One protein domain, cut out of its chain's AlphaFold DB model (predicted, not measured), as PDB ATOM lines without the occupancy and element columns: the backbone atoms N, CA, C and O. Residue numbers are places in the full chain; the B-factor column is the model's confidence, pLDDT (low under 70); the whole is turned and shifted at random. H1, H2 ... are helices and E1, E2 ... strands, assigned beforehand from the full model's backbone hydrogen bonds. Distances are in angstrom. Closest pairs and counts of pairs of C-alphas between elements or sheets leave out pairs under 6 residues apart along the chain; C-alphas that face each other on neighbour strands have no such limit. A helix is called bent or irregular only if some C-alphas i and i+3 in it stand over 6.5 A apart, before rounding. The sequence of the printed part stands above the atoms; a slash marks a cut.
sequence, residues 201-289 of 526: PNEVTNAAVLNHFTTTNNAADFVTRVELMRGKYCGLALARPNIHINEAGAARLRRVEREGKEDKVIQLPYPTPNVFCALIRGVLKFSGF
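AT A GLANCE: This is residues 201 to 289 of the 526 residues of an uncharacterized protein of Friedmanniomyces endolithicus (UniProt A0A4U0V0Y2). Two lobes joined by links: a small bundle of three helices, H1, H2 and H4, and a hairpin of strands, E1 and E2, with the long link of residues 230 to 246 and short H3 beside it. Along the 89 printed residues stand H1, H2, H3, E1, E2 and H4, a mixed class of helices and strands; the two-stranded sheet, order E1 - E2, is antiparallel. The whole is only just compact, close to loose, with a radius of gyration of the C-alphas of 14.5 A and spans of 39 by 27 by 21 A.

IN THESE COORDINATES: H1, residues 203 to 215, is 18.2 A long and begins at C-alpha 203 (56.446, -63.947, 281.593). H2, residues 219 to 229, is 15.2 A long. H3 is residues 247 to 250, 5.0 A. E1, residues 253 to 258, spans 15.8 A and E2, residues 261 to 267, 17.8 A. H4, residues 273 to 289, spans 18.7 A and ends at C-alpha 289 (80.091, -59.146, 279.016); it has a kink of 55 degrees near residue 283 and is irregular, with C-alphas 286 and 289 9.4 A apart.

HOW THE PARTS SIT: H1, H2 and H4 form an up and down bundle, each running against the one before. H1 touches H2 with residues 210 to 214 alone, closest C-alphas Phe 213 and Phe 222, 5.5 A; this helical hairpin has a shallow tilt of 17 degrees. H1 touches H4, closest C-alphas Ala 207 and Val 275, 4.6 A. H2 and H4 are close but not clearly touching. In the hairpin E1 and E2, N 256 and O 264 are 2.8 A apart, within hydrogen-bond range. Residues 238 to 239 pair antiparallel with 265 to 266 of E2. Every O i to N i+4 pair is within range in H1 and H2, 12 of 13 in H4; H3 is too short for one.

THE WHOLE: The farthest C-alphas, Gly 260 and Phe 289, are 44.1 A apart. The printed part has no cut. The link H2 to H3 is long. Residue 248 and residues 258 to 262 have pLDDT under 70.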
ATOM      1  N   PRO A 201      52.129 -59.003 286.619       93.00
ATOM      2  CA  PRO A 201      52.974 -59.285 285.461       93.00
ATOM      3  C   PRO A 201      53.141 -60.790 285.234       93.00
ATOM      4  O   PRO A 201      53.390 -61.535 286.188       93.00
ATOM      5  N   ASN A 202      53.073 -61.218 283.975       91.69
ATOM      6  CA  ASN A 202      53.440 -62.573 283.566       91.69
ATOM      7  C   ASN A 202      54.789 -62.585 282.822       91.69
ATOM      8  O   ASN A 202      55.518 -61.589 282.796       91.69
ATOM      9  N   GLU A 203      55.163 -63.733 282.267       88.88
ATOM     10  CA  GLU A 203      56.446 -63.947 281.593       88.88
ATOM     11  C   GLU A 203      56.626 -62.991 280.406       88.88
ATOM     12  O   GLU A 203      57.675 -62.359 280.268       88.88
ATOM     13  N   VAL A 204      55.566 -62.810 279.609       92.88
ATOM     14  CA  VAL A 204      55.542 -61.878 278.471       92.88
ATOM     15  C   VAL A 204      55.715 -60.442 278.954       92.88
ATOM     16  O   VAL A 204      56.544 -59.714 278.410       92.88
ATOM     17  N   THR A 205      55.008 -60.043 280.017       96.00
ATOM     18  CA  THR A 205      55.143 -58.699 280.594       96.00
ATOM     19  C   THR A 205      56.576 -58.422 281.032       96.00
ATOM     20  O   THR A 205      57.132 -57.371 280.728       96.00
ATOM     21  N   ASN A 206      57.188 -59.351 281.771       94.25
ATOM     22  CA  ASN A 206      58.530 -59.152 282.308       94.25
ATOM     23  C   ASN A 206      59.566 -59.016 281.192       94.25
ATOM     24  O   ASN A 206      60.358 -58.077 281.224       94.25
ATOM     25  N   ALA A 207      59.508 -59.883 280.179       93.44
ATOM     26  CA  ALA A 207      60.386 -59.780 279.020       93.44
ATOM     27  C   ALA A 207      60.168 -58.465 278.246       93.44
ATOM     28  O   ALA A 207      61.138 -57.788 277.910       93.44
ATOM     29  N   ALA A 208      58.912 -58.064 278.007       96.81
ATOM     30  CA  ALA A 208      58.588 -56.828 277.294       96.81
ATOM     31  C   ALA A 208      59.118 -55.579 278.018       96.81
ATOM     32  O   ALA A 208      59.732 -54.720 277.389       96.81
ATOM     33  N   VAL A 209      58.943 -55.499 279.340       98.00
ATOM     34  CA  VAL A 209      59.403 -54.357 280.149       98.00
ATOM     35  C   VAL A 209      60.932 -54.280 280.218       98.00
ATOM     36  O   VAL A 209      61.493 -53.199 280.050       98.00
ATOM     37  N   LEU A 210      61.622 -55.408 280.410       96.25
ATOM     38  CA  LEU A 210      63.091 -55.445 280.410       96.25
ATOM     39  C   LEU A 210      63.666 -55.036 279.046       96.25
ATOM     40  O   LEU A 210      64.595 -54.228 278.978       96.25
ATOM     41  N   ASN A 211      63.084 -55.547 277.956       96.19
ATOM     42  CA  ASN A 211      63.475 -55.157 276.603       96.19
ATOM     43  C   ASN A 211      63.212 -53.670 276.354       96.19
ATOM     44  O   ASN A 211      64.078 -53.000 275.808       96.19
ATOM     45  N   HIS A 212      62.074 -53.128 276.797       97.81
ATOM     46  CA  HIS A 212      61.764 -51.701 276.669       97.81
ATOM     47  C   HIS A 212      62.824 -50.814 277.331       97.81
ATOM     48  O   HIS A 212      63.357 -49.913 276.679       97.81
ATOM     49  N   PHE A 213      63.199 -51.093 278.582       97.50
ATOM     50  CA  PHE A 213      64.248 -50.321 279.260       97.50
ATOM     51  C   PHE A 213      65.620 -50.501 278.605       97.50
ATOM     52  O   PHE A 213      66.373 -49.539 278.461       97.50
ATOM     53  N   THR A 214      65.915 -51.705 278.110       95.62
ATOM     54  CA  THR A 214      67.125 -51.967 277.321       95.62
ATOM     55  C   THR A 214      67.141 -51.126 276.042       95.62
ATOM     56  O   THR A 214      68.123 -50.438 275.764       95.62
ATOM     57  N   THR A 215      66.055 -51.112 275.270       94.75
ATOM     58  CA  THR A 215      65.930 -50.368 274.008       94.75
ATOM     59  C   THR A 215      65.996 -48.858 274.221       94.75
ATOM     60  O   THR A 215      66.700 -48.178 273.479       94.75
ATOM     61  N   THR A 216      65.342 -48.338 275.258       95.25
ATOM     62  CA  THR A 216      65.322 -46.901 275.594       95.25
ATOM     63  C   THR A 216      66.566 -46.421 276.345       95.25
ATOM     64  O   THR A 216      66.661 -45.243 276.677       95.25
ATOM     65  N   ASN A 217      67.544 -47.306 276.572       94.06
ATOM     66  CA  ASN A 217      68.782 -47.014 277.298       94.06
ATOM     67  C   ASN A 217      68.548 -46.520 278.741       94.06
ATOM     68  O   ASN A 217      69.300 -45.694 279.256       94.06
ATOM     69  N   ASN A 218      67.505 -47.028 279.395       94.31
ATOM     70  CA  ASN A 218      67.126 -46.644 280.748       94.31
ATOM     71  C   ASN A 218      67.643 -47.672 281.771       94.31
ATOM     72  O   ASN A 218      66.916 -48.559 282.217       94.31
ATOM     73  N   ALA A 219      68.926 -47.554 282.123       92.69
ATOM     74  CA  ALA A 219      69.583 -48.459 283.067       92.69
ATOM     75  C   ALA A 219      68.934 -48.425 284.464       92.69
ATOM     76  O   ALA A 219      68.764 -49.468 285.088       92.69
ATOM     77  N   ALA A 220      68.527 -47.241 284.940       92.69
ATOM     78  CA  ALA A 220      67.957 -47.061 286.276       92.69
ATOM     79  C   ALA A 220      66.632 -47.821 286.456       92.69
ATOM     80  O   ALA A 220      66.461 -48.567 287.426       92.69
ATOM     81  N   ASP A 221      65.711 -47.691 285.498       94.81
ATOM     82  CA  ASP A 221      64.438 -48.414 285.558       94.81
ATOM     83  C   ASP A 221      64.608 -49.904 285.241       94.81
ATOM     84  O   ASP A 221      63.883 -50.733 285.798       94.81
ATOM     85  N   PHE A 222      65.605 -50.277 284.427       95.50
ATOM     86  CA  PHE A 222      65.986 -51.679 284.245       95.50
ATOM     87  C   PHE A 222      66.427 -52.313 285.573       95.50
ATOM     88  O   PHE A 222      65.890 -53.353 285.955       95.50
ATOM     89  N   VAL A 223      67.335 -51.665 286.316       91.62
ATOM     90  CA  VAL A 223      67.781 -52.119 287.648       91.62
ATOM     91  C   VAL A 223      66.589 -52.237 288.587       91.62
ATOM     92  O   VAL A 223      66.352 -53.299 289.159       91.62
ATOM     93  N   THR A 224      65.783 -51.177 288.682       93.12
ATOM     94  CA  THR A 224      64.592 -51.145 289.540       93.12
ATOM     95  C   THR A 224      63.633 -52.286 289.198       93.12
ATOM     96  O   THR A 224      63.072 -52.931 290.088       93.12
ATOM     97  N   ARG A 225      63.458 -52.598 287.907       93.81
ATOM     98  CA  ARG A 225      62.629 -53.724 287.466       93.81
ATOM     99  C   ARG A 225      63.185 -55.058 287.945       93.81
ATOM    100  O   ARG A 225      62.406 -55.865 288.452       93.81
ATOM    101  N   VAL A 226      64.490 -55.284 287.808       91.00
ATOM    102  CA  VAL A 226      65.155 -56.500 288.296       91.00
ATOM    103  C   VAL A 226      65.016 -56.612 289.816       91.00
ATOM    104  O   VAL A 226      64.626 -57.663 290.320       91.00
ATOM    105  N   GLU A 227      65.209 -55.527 290.562       88.94
ATOM    106  CA  GLU A 227      65.024 -55.504 292.017       88.94
ATOM    107  C   GLU A 227      63.594 -55.876 292.443       88.94
ATOM    108  O   GLU A 227      63.403 -56.698 293.345       88.94
ATOM    109  N   LEU A 228      62.581 -55.349 291.750       90.50
ATOM    110  CA  LEU A 228      61.184 -55.734 291.963       90.50
ATOM    111  C   LEU A 228      60.935 -57.209 291.614       90.50
ATOM    112  O   LEU A 228      60.192 -57.892 292.322       90.50
ATOM    113  N   MET A 229      61.552 -57.737 290.549       88.50
ATOM    114  CA  MET A 229      61.468 -59.167 290.224       88.50
ATOM    115  C   MET A 229      62.018 -60.031 291.364       88.50
ATOM    116  O   MET A 229      61.475 -61.103 291.606       88.50
ATOM    117  N   ARG A 230      63.011 -59.540 292.119       81.62
ATOM    118  CA  ARG A 230      63.591 -60.192 293.311       81.62
ATOM    119  C   ARG A 230      62.799 -60.019 294.603       81.62
ATOM    120  O   ARG A 230      63.229 -60.484 295.663       81.62
ATOM    121  N   GLY A 231      61.654 -59.353 294.535       83.69
ATOM    122  CA  GLY A 231      60.823 -59.095 295.701       83.69
ATOM    123  C   GLY A 231      61.306 -57.937 296.572       83.69
ATOM    124  O   GLY A 231      60.779 -57.770 297.670       83.69
ATOM    125  N   LYS A 232      62.266 -57.117 296.114       85.25
ATOM    126  CA  LYS A 232      62.547 -55.833 296.775       85.25
ATOM    127  C   LYS A 232      61.360 -54.885 296.575       85.25
ATOM    128  O   LYS A 232      60.583 -55.053 295.638       85.25
ATOM    129  N   TYR A 233      61.196 -53.908 297.467       85.31
ATOM    130  CA  TYR A 233      60.123 -52.897 297.411       85.31
ATOM    131  C   TYR A 233      58.709 -53.487 297.209       85.31
ATOM    132  O   TYR A 233      57.938 -53.016 296.375       85.31
ATOM    133  N   CYS A 234      58.377 -54.545 297.957       81.75
ATOM    134  CA  CYS A 234      57.117 -55.305 297.854       81.75
ATOM    135  C   CYS A 234      56.932 -56.132 296.566       81.75
ATOM    136  O   CYS A 234      55.880 -56.743 296.380       81.75
ATOM    137  N   GLY A 235      57.961 -56.217 295.722       88.88
ATOM    138  CA  GLY A 235      57.994 -57.060 294.536       88.88
ATOM    139  C   GLY A 235      57.040 -56.639 293.417       88.88
ATOM    140  O   GLY A 235      56.411 -55.582 293.447       88.88
ATOM    141  N   LEU A 236      56.940 -57.488 292.392       89.88
ATOM    142  CA  LEU A 236      56.025 -57.278 291.262       89.88
ATOM    143  C   LEU A 236      54.605 -57.797 291.499       89.88
ATOM    144  O   LEU A 236      53.681 -57.372 290.806       89.88
ATOM    145  N   ALA A 237      54.434 -58.745 292.418       88.44
ATOM    146  CA  ALA A 237      53.157 -59.391 292.667       88.44
ATOM    147  C   ALA A 237      53.047 -59.855 294.119       88.44
ATOM    148  O   ALA A 237      54.017 -60.327 294.717       88.44
ATOM    149  N   LEU A 238      51.828 -59.774 294.646       87.25
ATOM    150  CA  LEU A 238      51.459 -60.346 295.933       87.25
ATOM    151  C   LEU A 238      50.657 -61.629 295.707       87.25
ATOM    152  O   LEU A 238      49.798 -61.699 294.824       87.25
ATOM    153  N   ALA A 239      50.943 -62.649 296.505       84.50
ATOM    154  CA  ALA A 239      50.083 -63.805 296.676       84.50
ATOM    155  C   ALA A 239      49.040 -63.533 297.769       84.50
ATOM    156  O   ALA A 239      49.066 -62.516 298.461       84.50
ATOM    157  N   ARG A 240      48.106 -64.474 297.922       81.56
ATOM    158  CA  ARG A 240      47.131 -64.445 299.014       81.56
ATOM    159  C   ARG A 240      47.870 -64.459 300.361       81.56
ATOM    160  O   ARG A 240      48.713 -65.340 300.525       81.56
ATOM    161  N   PRO A 241      47.544 -63.571 301.316       81.38
ATOM    162  CA  PRO A 241      48.219 -63.529 302.620       81.38
ATOM    163  C   PRO A 241      48.204 -64.879 303.357       81.38
ATOM    164  O   PRO A 241      49.218 -65.341 303.883       81.38
ATOM    165  N   ASN A 242      47.067 -65.576 303.287       81.19
ATOM    166  CA  ASN A 242      46.828 -66.869 303.932       81.19
ATOM    167  C   ASN A 242      47.310 -68.095 303.129       81.19
ATOM    168  O   ASN A 242      46.939 -69.222 303.456       81.19
ATOM    169  N   ILE A 243      48.098 -67.920 302.060       83.31
ATOM    170  CA  ILE A 243      48.623 -69.060 301.296       83.31
ATOM    171  C   ILE A 243      49.564 -69.897 302.169       83.31
ATOM    172  O   ILE A 243      50.479 -69.358 302.788       83.31
ATOM    173  N   HIS A 244      49.374 -71.215 302.209       83.00
ATOM    174  CA  HIS A 244      50.343 -72.120 302.823       83.00
ATOM    175  C   HIS A 244      51.543 -72.299 301.880       83.00
ATOM    176  O   HIS A 244      51.374 -72.722 300.733       83.00
ATOM    177  N   ILE A 245      52.741 -71.945 302.352       83.56
ATOM    178  CA  ILE A 245      53.988 -72.061 301.591       83.56
ATOM    179  C   ILE A 245      54.575 -73.439 301.890       83.56
ATOM    180  O   ILE A 245      55.137 -73.655 302.958       83.56
ATOM    181  N   ASN A 246      54.398 -74.370 300.957       80.12
ATOM    182  CA  ASN A 246      55.042 -75.680 300.996       80.12
ATOM    183  C   ASN A 246      56.415 -75.628 300.304       80.12
ATOM    184  O   ASN A 246      56.761 -74.619 299.696       80.12
ATOM    185  N   GLU A 247      57.164 -76.728 300.335       75.31
ATOM    186  CA  GLU A 247      58.495 -76.844 299.714       75.31
ATOM    187  C   GLU A 247      58.520 -76.372 298.245       75.31
ATOM    188  O   GLU A 247      59.322 -75.520 297.874       75.31
ATOM    189  N   ALA A 248      57.545 -76.797 297.434       67.75
ATOM    190  CA  ALA A 248      57.421 -76.375 296.035       67.75
ATOM    191  C   ALA A 248      57.153 -74.863 295.854       67.75
ATOM    192  O   ALA A 248      57.440 -74.286 294.803       67.75
ATOM    193  N   GLY A 249      56.550 -74.213 296.853       72.06
ATOM    194  CA  GLY A 249      56.281 -72.779 296.871       72.06
ATOM    195  C   GLY A 249      57.359 -71.951 297.569       72.06
ATOM    196  O   GLY A 249      57.396 -70.745 297.334       72.06
ATOM    197  N   ALA A 250      58.221 -72.566 298.386       75.25
ATOM    198  CA  ALA A 250      59.198 -71.901 299.256       75.25
ATOM    199  C   ALA A 250      60.238 -71.098 298.478       75.25
ATOM    200  O   ALA A 250      60.663 -70.033 298.917       75.25
ATOM    201  N   ALA A 251      60.565 -71.563 297.275       73.44
ATOM    202  CA  ALA A 251      61.289 -70.765 296.313       73.44
ATOM    203  C   ALA A 251      60.525 -69.447 296.041       73.44
ATOM    204  O   ALA A 251      60.950 -68.331 296.325       73.44
ATOM    205  N   ARG A 252      59.333 -69.531 295.473       79.19
ATOM    206  CA  ARG A 252      58.731 -68.359 294.830       79.19
ATOM    207  C   ARG A 252      57.914 -67.468 295.748       79.19
ATOM    208  O   ARG A 252      57.539 -66.375 295.325       79.19
ATOM    209  N   LEU A 253      57.577 -67.930 296.942       83.81
ATOM    210  CA  LEU A 253      56.729 -67.224 297.889       83.81
ATOM    211  C   LEU A 253      57.565 -66.811 299.092       83.81
ATOM    212  O   LEU A 253      58.057 -67.655 299.832       83.81
ATOM    213  N   ARG A 254      57.685 -65.501 299.302       84.94
ATOM    214  CA  ARG A 254      58.409 -64.927 300.436       84.94
ATOM    215  C   ARG A 254      57.430 -64.182 301.331       84.94
ATOM    216  O   ARG A 254      56.801 -63.226 300.875       84.94
ATOM    217  N   ARG A 255      57.307 -64.604 302.591       86.38
ATOM    218  CA  ARG A 255      56.622 -63.793 303.607       86.38
ATOM    219  C   ARG A 255      57.493 -62.594 303.933       86.38
ATOM    220  O   ARG A 255      58.699 -62.736 304.117       86.38
ATOM    221  N   VAL A 256      56.880 -61.423 303.942       82.88
ATOM    222  CA  VAL A 256      57.509 -60.192 304.391       82.88
ATOM    223  C   VAL A 256      56.681 -59.685 305.552       82.88
ATOM    224  O   VAL A 256      55.559 -59.210 305.361       82.88
ATOM    225  N   GLU A 257      57.258 -59.831 306.736       72.12
ATOM    226  CA  GLU A 257      56.744 -59.252 307.966       72.12
ATOM    227  C   GLU A 257      56.955 -57.739 307.912       72.12
ATOM    228  O   GLU A 257      57.992 -57.242 307.455       72.12
ATOM    229  N   ARG A 258      55.942 -56.985 308.330       66.62
ATOM    230  CA  ARG A 258      56.035 -55.534 308.440       66.62
ATOM    231  C   ARG A 258      55.369 -55.108 309.732       66.62
ATOM    232  O   ARG A 258      54.185 -55.367 309.919       66.62
ATOM    233  N   GLU A 259      56.118 -54.410 310.578       58.81
ATOM    234  CA  GLU A 259      55.611 -53.890 311.848       58.81
ATOM    235  C   GLU A 259      54.277 -53.152 311.654       58.81
ATOM    236  O   GLU A 259      54.151 -52.252 310.813       58.81
ATOM    237  N   GLY A 260      53.260 -53.583 312.405       59.06
ATOM    238  CA  GLY A 260      51.928 -52.977 312.410       59.06
ATOM    239  C   GLY A 260      51.084 -53.183 311.143       59.06
ATOM    240  O   GLY A 260      50.079 -52.491 310.989       59.06
ATOM    241  N   LYS A 261      51.453 -54.083 310.217       63.62
ATOM    242  CA  LYS A 261      50.639 -54.421 309.029       63.62
ATOM    243  C   LYS A 261      50.516 -55.931 308.845       63.62
ATOM    244  O   LYS A 261      51.393 -56.677 309.254       63.62
ATOM    245  N   GLU A 262      49.436 -56.364 308.192       63.28
ATOM    246  CA  GLU A 262      49.250 -57.773 307.834       63.28
ATOM    247  C   GLU A 262      50.415 -58.300 306.989       63.28
ATOM    248  O   GLU A 262      50.895 -57.618 306.069       63.28
ATOM    249  N   ASP A 263      50.809 -59.542 307.274       75.88
ATOM    250  CA  ASP A 263      51.826 -60.270 306.530       75.88
ATOM    251  C   ASP A 263      51.514 -60.270 305.037       75.88
ATOM    252  O   ASP A 263      50.485 -60.773 304.570       75.88
ATOM    253  N   LYS A 264      52.453 -59.746 304.252       83.69
ATOM    254  CA  LYS A 264      52.371 -59.826 302.797       83.69
ATOM    255  C   LYS A 264      53.174 -61.015 302.317       83.69
ATOM    256  O   LYS A 264      54.308 -61.235 302.732       83.69
ATOM    257  N   VAL A 265      52.606 -61.751 301.370       88.62
ATOM    258  CA  VAL A 265      53.333 -62.804 300.664       88.62
ATOM    259  C   VAL A 265      53.718 -62.268 299.299       88.62
ATOM    260  O   VAL A 265      52.863 -62.093 298.434       88.62
ATOM    261  N   ILE A 266      55.001 -61.986 299.099       88.50
ATOM    262  CA  ILE A 266      55.535 -61.612 297.792       88.50
ATOM    263  C   ILE A 266      55.647 -62.874 296.947       88.50
ATOM    264  O   ILE A 266      56.175 -63.889 297.400       88.50
ATOM    265  N   GLN A 267      55.176 -62.794 295.705       86.31
ATOM    266  CA  GLN A 267      55.327 -63.864 294.737       86.31
ATOM    267  C   GLN A 267      56.305 -63.468 293.637       86.31
ATOM    268  O   GLN A 267      56.032 -62.584 292.824       86.31
ATOM    269  N   LEU A 268      57.429 -64.176 293.586       85.25
ATOM    270  CA  LEU A 268      58.462 -63.975 292.586       85.25
ATOM    271  C   LEU A 268      57.993 -64.467 291.198       85.25
ATOM    272  O   LEU A 268      57.246 -65.463 291.095       85.25
ATOM    273  N   PRO A 269      58.406 -63.777 290.114       80.62
ATOM    274  CA  PRO A 269      58.176 -64.225 288.746       80.62
ATOM    275  C   PRO A 269      58.677 -65.651 288.530       80.62
ATOM    276  O   PRO A 269      59.578 -66.114 289.225       80.62
ATOM    277  N   TYR A 270      58.079 -66.357 287.573       74.31
ATOM    278  CA  TYR A 270      58.634 -67.639 287.161       74.31
ATOM    279  C   TYR A 270      59.824 -67.391 286.222       74.31
ATOM    280  O   TYR A 270      59.678 -66.604 285.277       74.31
ATOM    281  N   PRO A 271      60.989 -68.010 286.476       70.50
ATOM    282  CA  PRO A 271      62.119 -67.921 285.565       70.50
ATOM    283  C   PRO A 271      61.738 -68.599 284.248       70.50
ATOM    284  O   PRO A 271      61.288 -69.736 284.244       70.50
ATOM    285  N   THR A 272      61.860 -67.893 283.125       75.69
ATOM    286  CA  THR A 272      61.634 -68.485 281.798       75.69
ATOM    287  C   THR A 272      62.710 -68.057 280.814       75.69
ATOM    288  O   THR A 272      63.218 -66.941 280.942       75.69
ATOM    289  N   PRO A 273      63.003 -68.887 279.800       75.94
ATOM    290  CA  PRO A 273      63.891 -68.577 278.681       75.94
ATOM    291  C   PRO A 273      63.726 -67.164 278.111       75.94
ATOM    292  O   PRO A 273      64.701 -66.459 277.861       75.94
ATOM    293  N   ASN A 274      62.478 -66.718 277.940       80.00
ATOM    294  CA  ASN A 274      62.170 -65.403 277.380       80.00
ATOM    295  C   ASN A 274      62.559 -64.262 278.325       80.00
ATOM    296  O   ASN A 274      63.155 -63.273 277.896       80.00
ATOM    297  N   VAL A 275      62.244 -64.400 279.615       85.06
ATOM    298  CA  VAL A 275      62.624 -63.418 280.639       85.06
ATOM    299  C   VAL A 275      64.141 -63.403 280.820       85.06
ATOM    300  O   VAL A 275      64.731 -62.330 280.914       85.06
ATOM    301  N   PHE A 276      64.774 -64.576 280.793       82.75
ATOM    302  CA  PHE A 276      66.224 -64.734 280.838       82.75
ATOM    303  C   PHE A 276      66.910 -64.025 279.666       82.75
ATOM    304  O   PHE A 276      67.781 -63.190 279.878       82.75
ATOM    305  N   CYS A 277      66.471 -64.278 278.431       84.94
ATOM    306  CA  CYS A 277      67.019 -63.628 277.242       84.94
ATOM    307  C   CYS A 277      66.920 -62.093 277.332       84.94
ATOM    308  O   CYS A 277      67.890 -61.392 277.043       84.94
ATOM    309  N   ALA A 278      65.777 -61.563 277.784       91.12
ATOM    310  CA  ALA A 278      65.601 -60.124 277.987       91.12
ATOM    311  C   ALA A 278      66.530 -59.566 279.083       91.12
ATOM    312  O   ALA A 278      67.096 -58.485 278.917       91.12
ATOM    313  N   LEU A 279      66.724 -60.313 280.177       90.12
ATOM    314  CA  LEU A 279      67.650 -59.955 281.251       90.12
ATOM    315  C   LEU A 279      69.094 -59.893 280.738       90.12
ATOM    316  O   LEU A 279      69.750 -58.870 280.911       90.12
ATOM    317  N   ILE A 280      69.574 -60.947 280.070       89.50
ATOM    318  CA  ILE A 280      70.950 -61.025 279.560       89.50
ATOM    319  C   ILE A 280      71.234 -59.915 278.554       89.50
ATOM    320  O   ILE A 280      72.280 -59.279 278.645       89.50
ATOM    321  N   ARG A 281      70.298 -59.608 277.647       90.62
ATOM    322  CA  ARG A 281      70.439 -58.470 276.721       90.62
ATOM    323  C   ARG A 281      70.634 -57.147 277.454       90.62
ATOM    324  O   ARG A 281      71.508 -56.367 277.081       90.62
ATOM    325  N   GLY A 282      69.837 -56.893 278.490       91.69
ATOM    326  CA  GLY A 282      69.954 -55.672 279.282       91.69
ATOM    327  C   GLY A 282      71.238 -55.617 280.104       91.69
ATOM    328  O   GLY A 282      71.940 -54.609 280.069       91.69
ATOM    329  N   VAL A 283      71.605 -56.710 280.777       91.19
ATOM    330  CA  VAL A 283      72.850 -56.787 281.559       91.19
ATOM    331  C   VAL A 283      74.062 -56.583 280.661       91.19
ATOM    332  O   VAL A 283      74.929 -55.784 281.008       91.19
ATOM    333  N   LEU A 284      74.102 -57.248 279.505       90.44
ATOM    334  CA  LEU A 284      75.172 -57.100 278.524       90.44
ATOM    335  C   LEU A 284      75.316 -55.640 278.077       90.44
ATOM    336  O   LEU A 284      76.431 -55.131 277.992       90.44
ATOM    337  N   LYS A 285      74.190 -54.948 277.855       89.75
ATOM    338  CA  LYS A 285      74.172 -53.534 277.467       89.75
ATOM    339  C   LYS A 285      74.640 -52.592 278.582       89.75
ATOM    340  O   LYS A 285      75.362 -51.643 278.290       89.75
ATOM    341  N   PHE A 286      74.211 -52.809 279.824       90.75
ATOM    342  CA  PHE A 286      74.418 -51.849 280.921       90.75
ATOM    343  C   PHE A 286      75.607 -52.161 281.838       90.75
ATOM    344  O   PHE A 286      76.076 -51.277 282.549       90.75
ATOM    345  N   SER A 287      76.087 -53.402 281.837       87.19
ATOM    346  CA  SER A 287      77.052 -53.926 282.824       87.19
ATOM    347  C   SER A 287      78.166 -54.764 282.189       87.19
ATOM    348  O   SER A 287      79.065 -55.219 282.894       87.19
ATOM    349  N   GLY A 288      78.121 -54.960 280.869       87.12
ATOM    350  CA  GLY A 288      79.174 -55.618 280.104       87.12
ATOM    351  C   GLY A 288      79.114 -57.146 280.098       87.12
ATOM    352  O   GLY A 288      78.261 -57.787 280.717       87.12
ATOM    353  N   PHE A 289      80.042 -57.721 279.336       88.31
ATOM    354  CA  PHE A 289      80.091 -59.146 279.016       88.31
ATOM    355  C   PHE A 289      80.404 -60.030 280.226       88.31
ATOM    356  O   PHE A 289      79.693 -61.007 280.453       88.31
TER     357      PHE A 289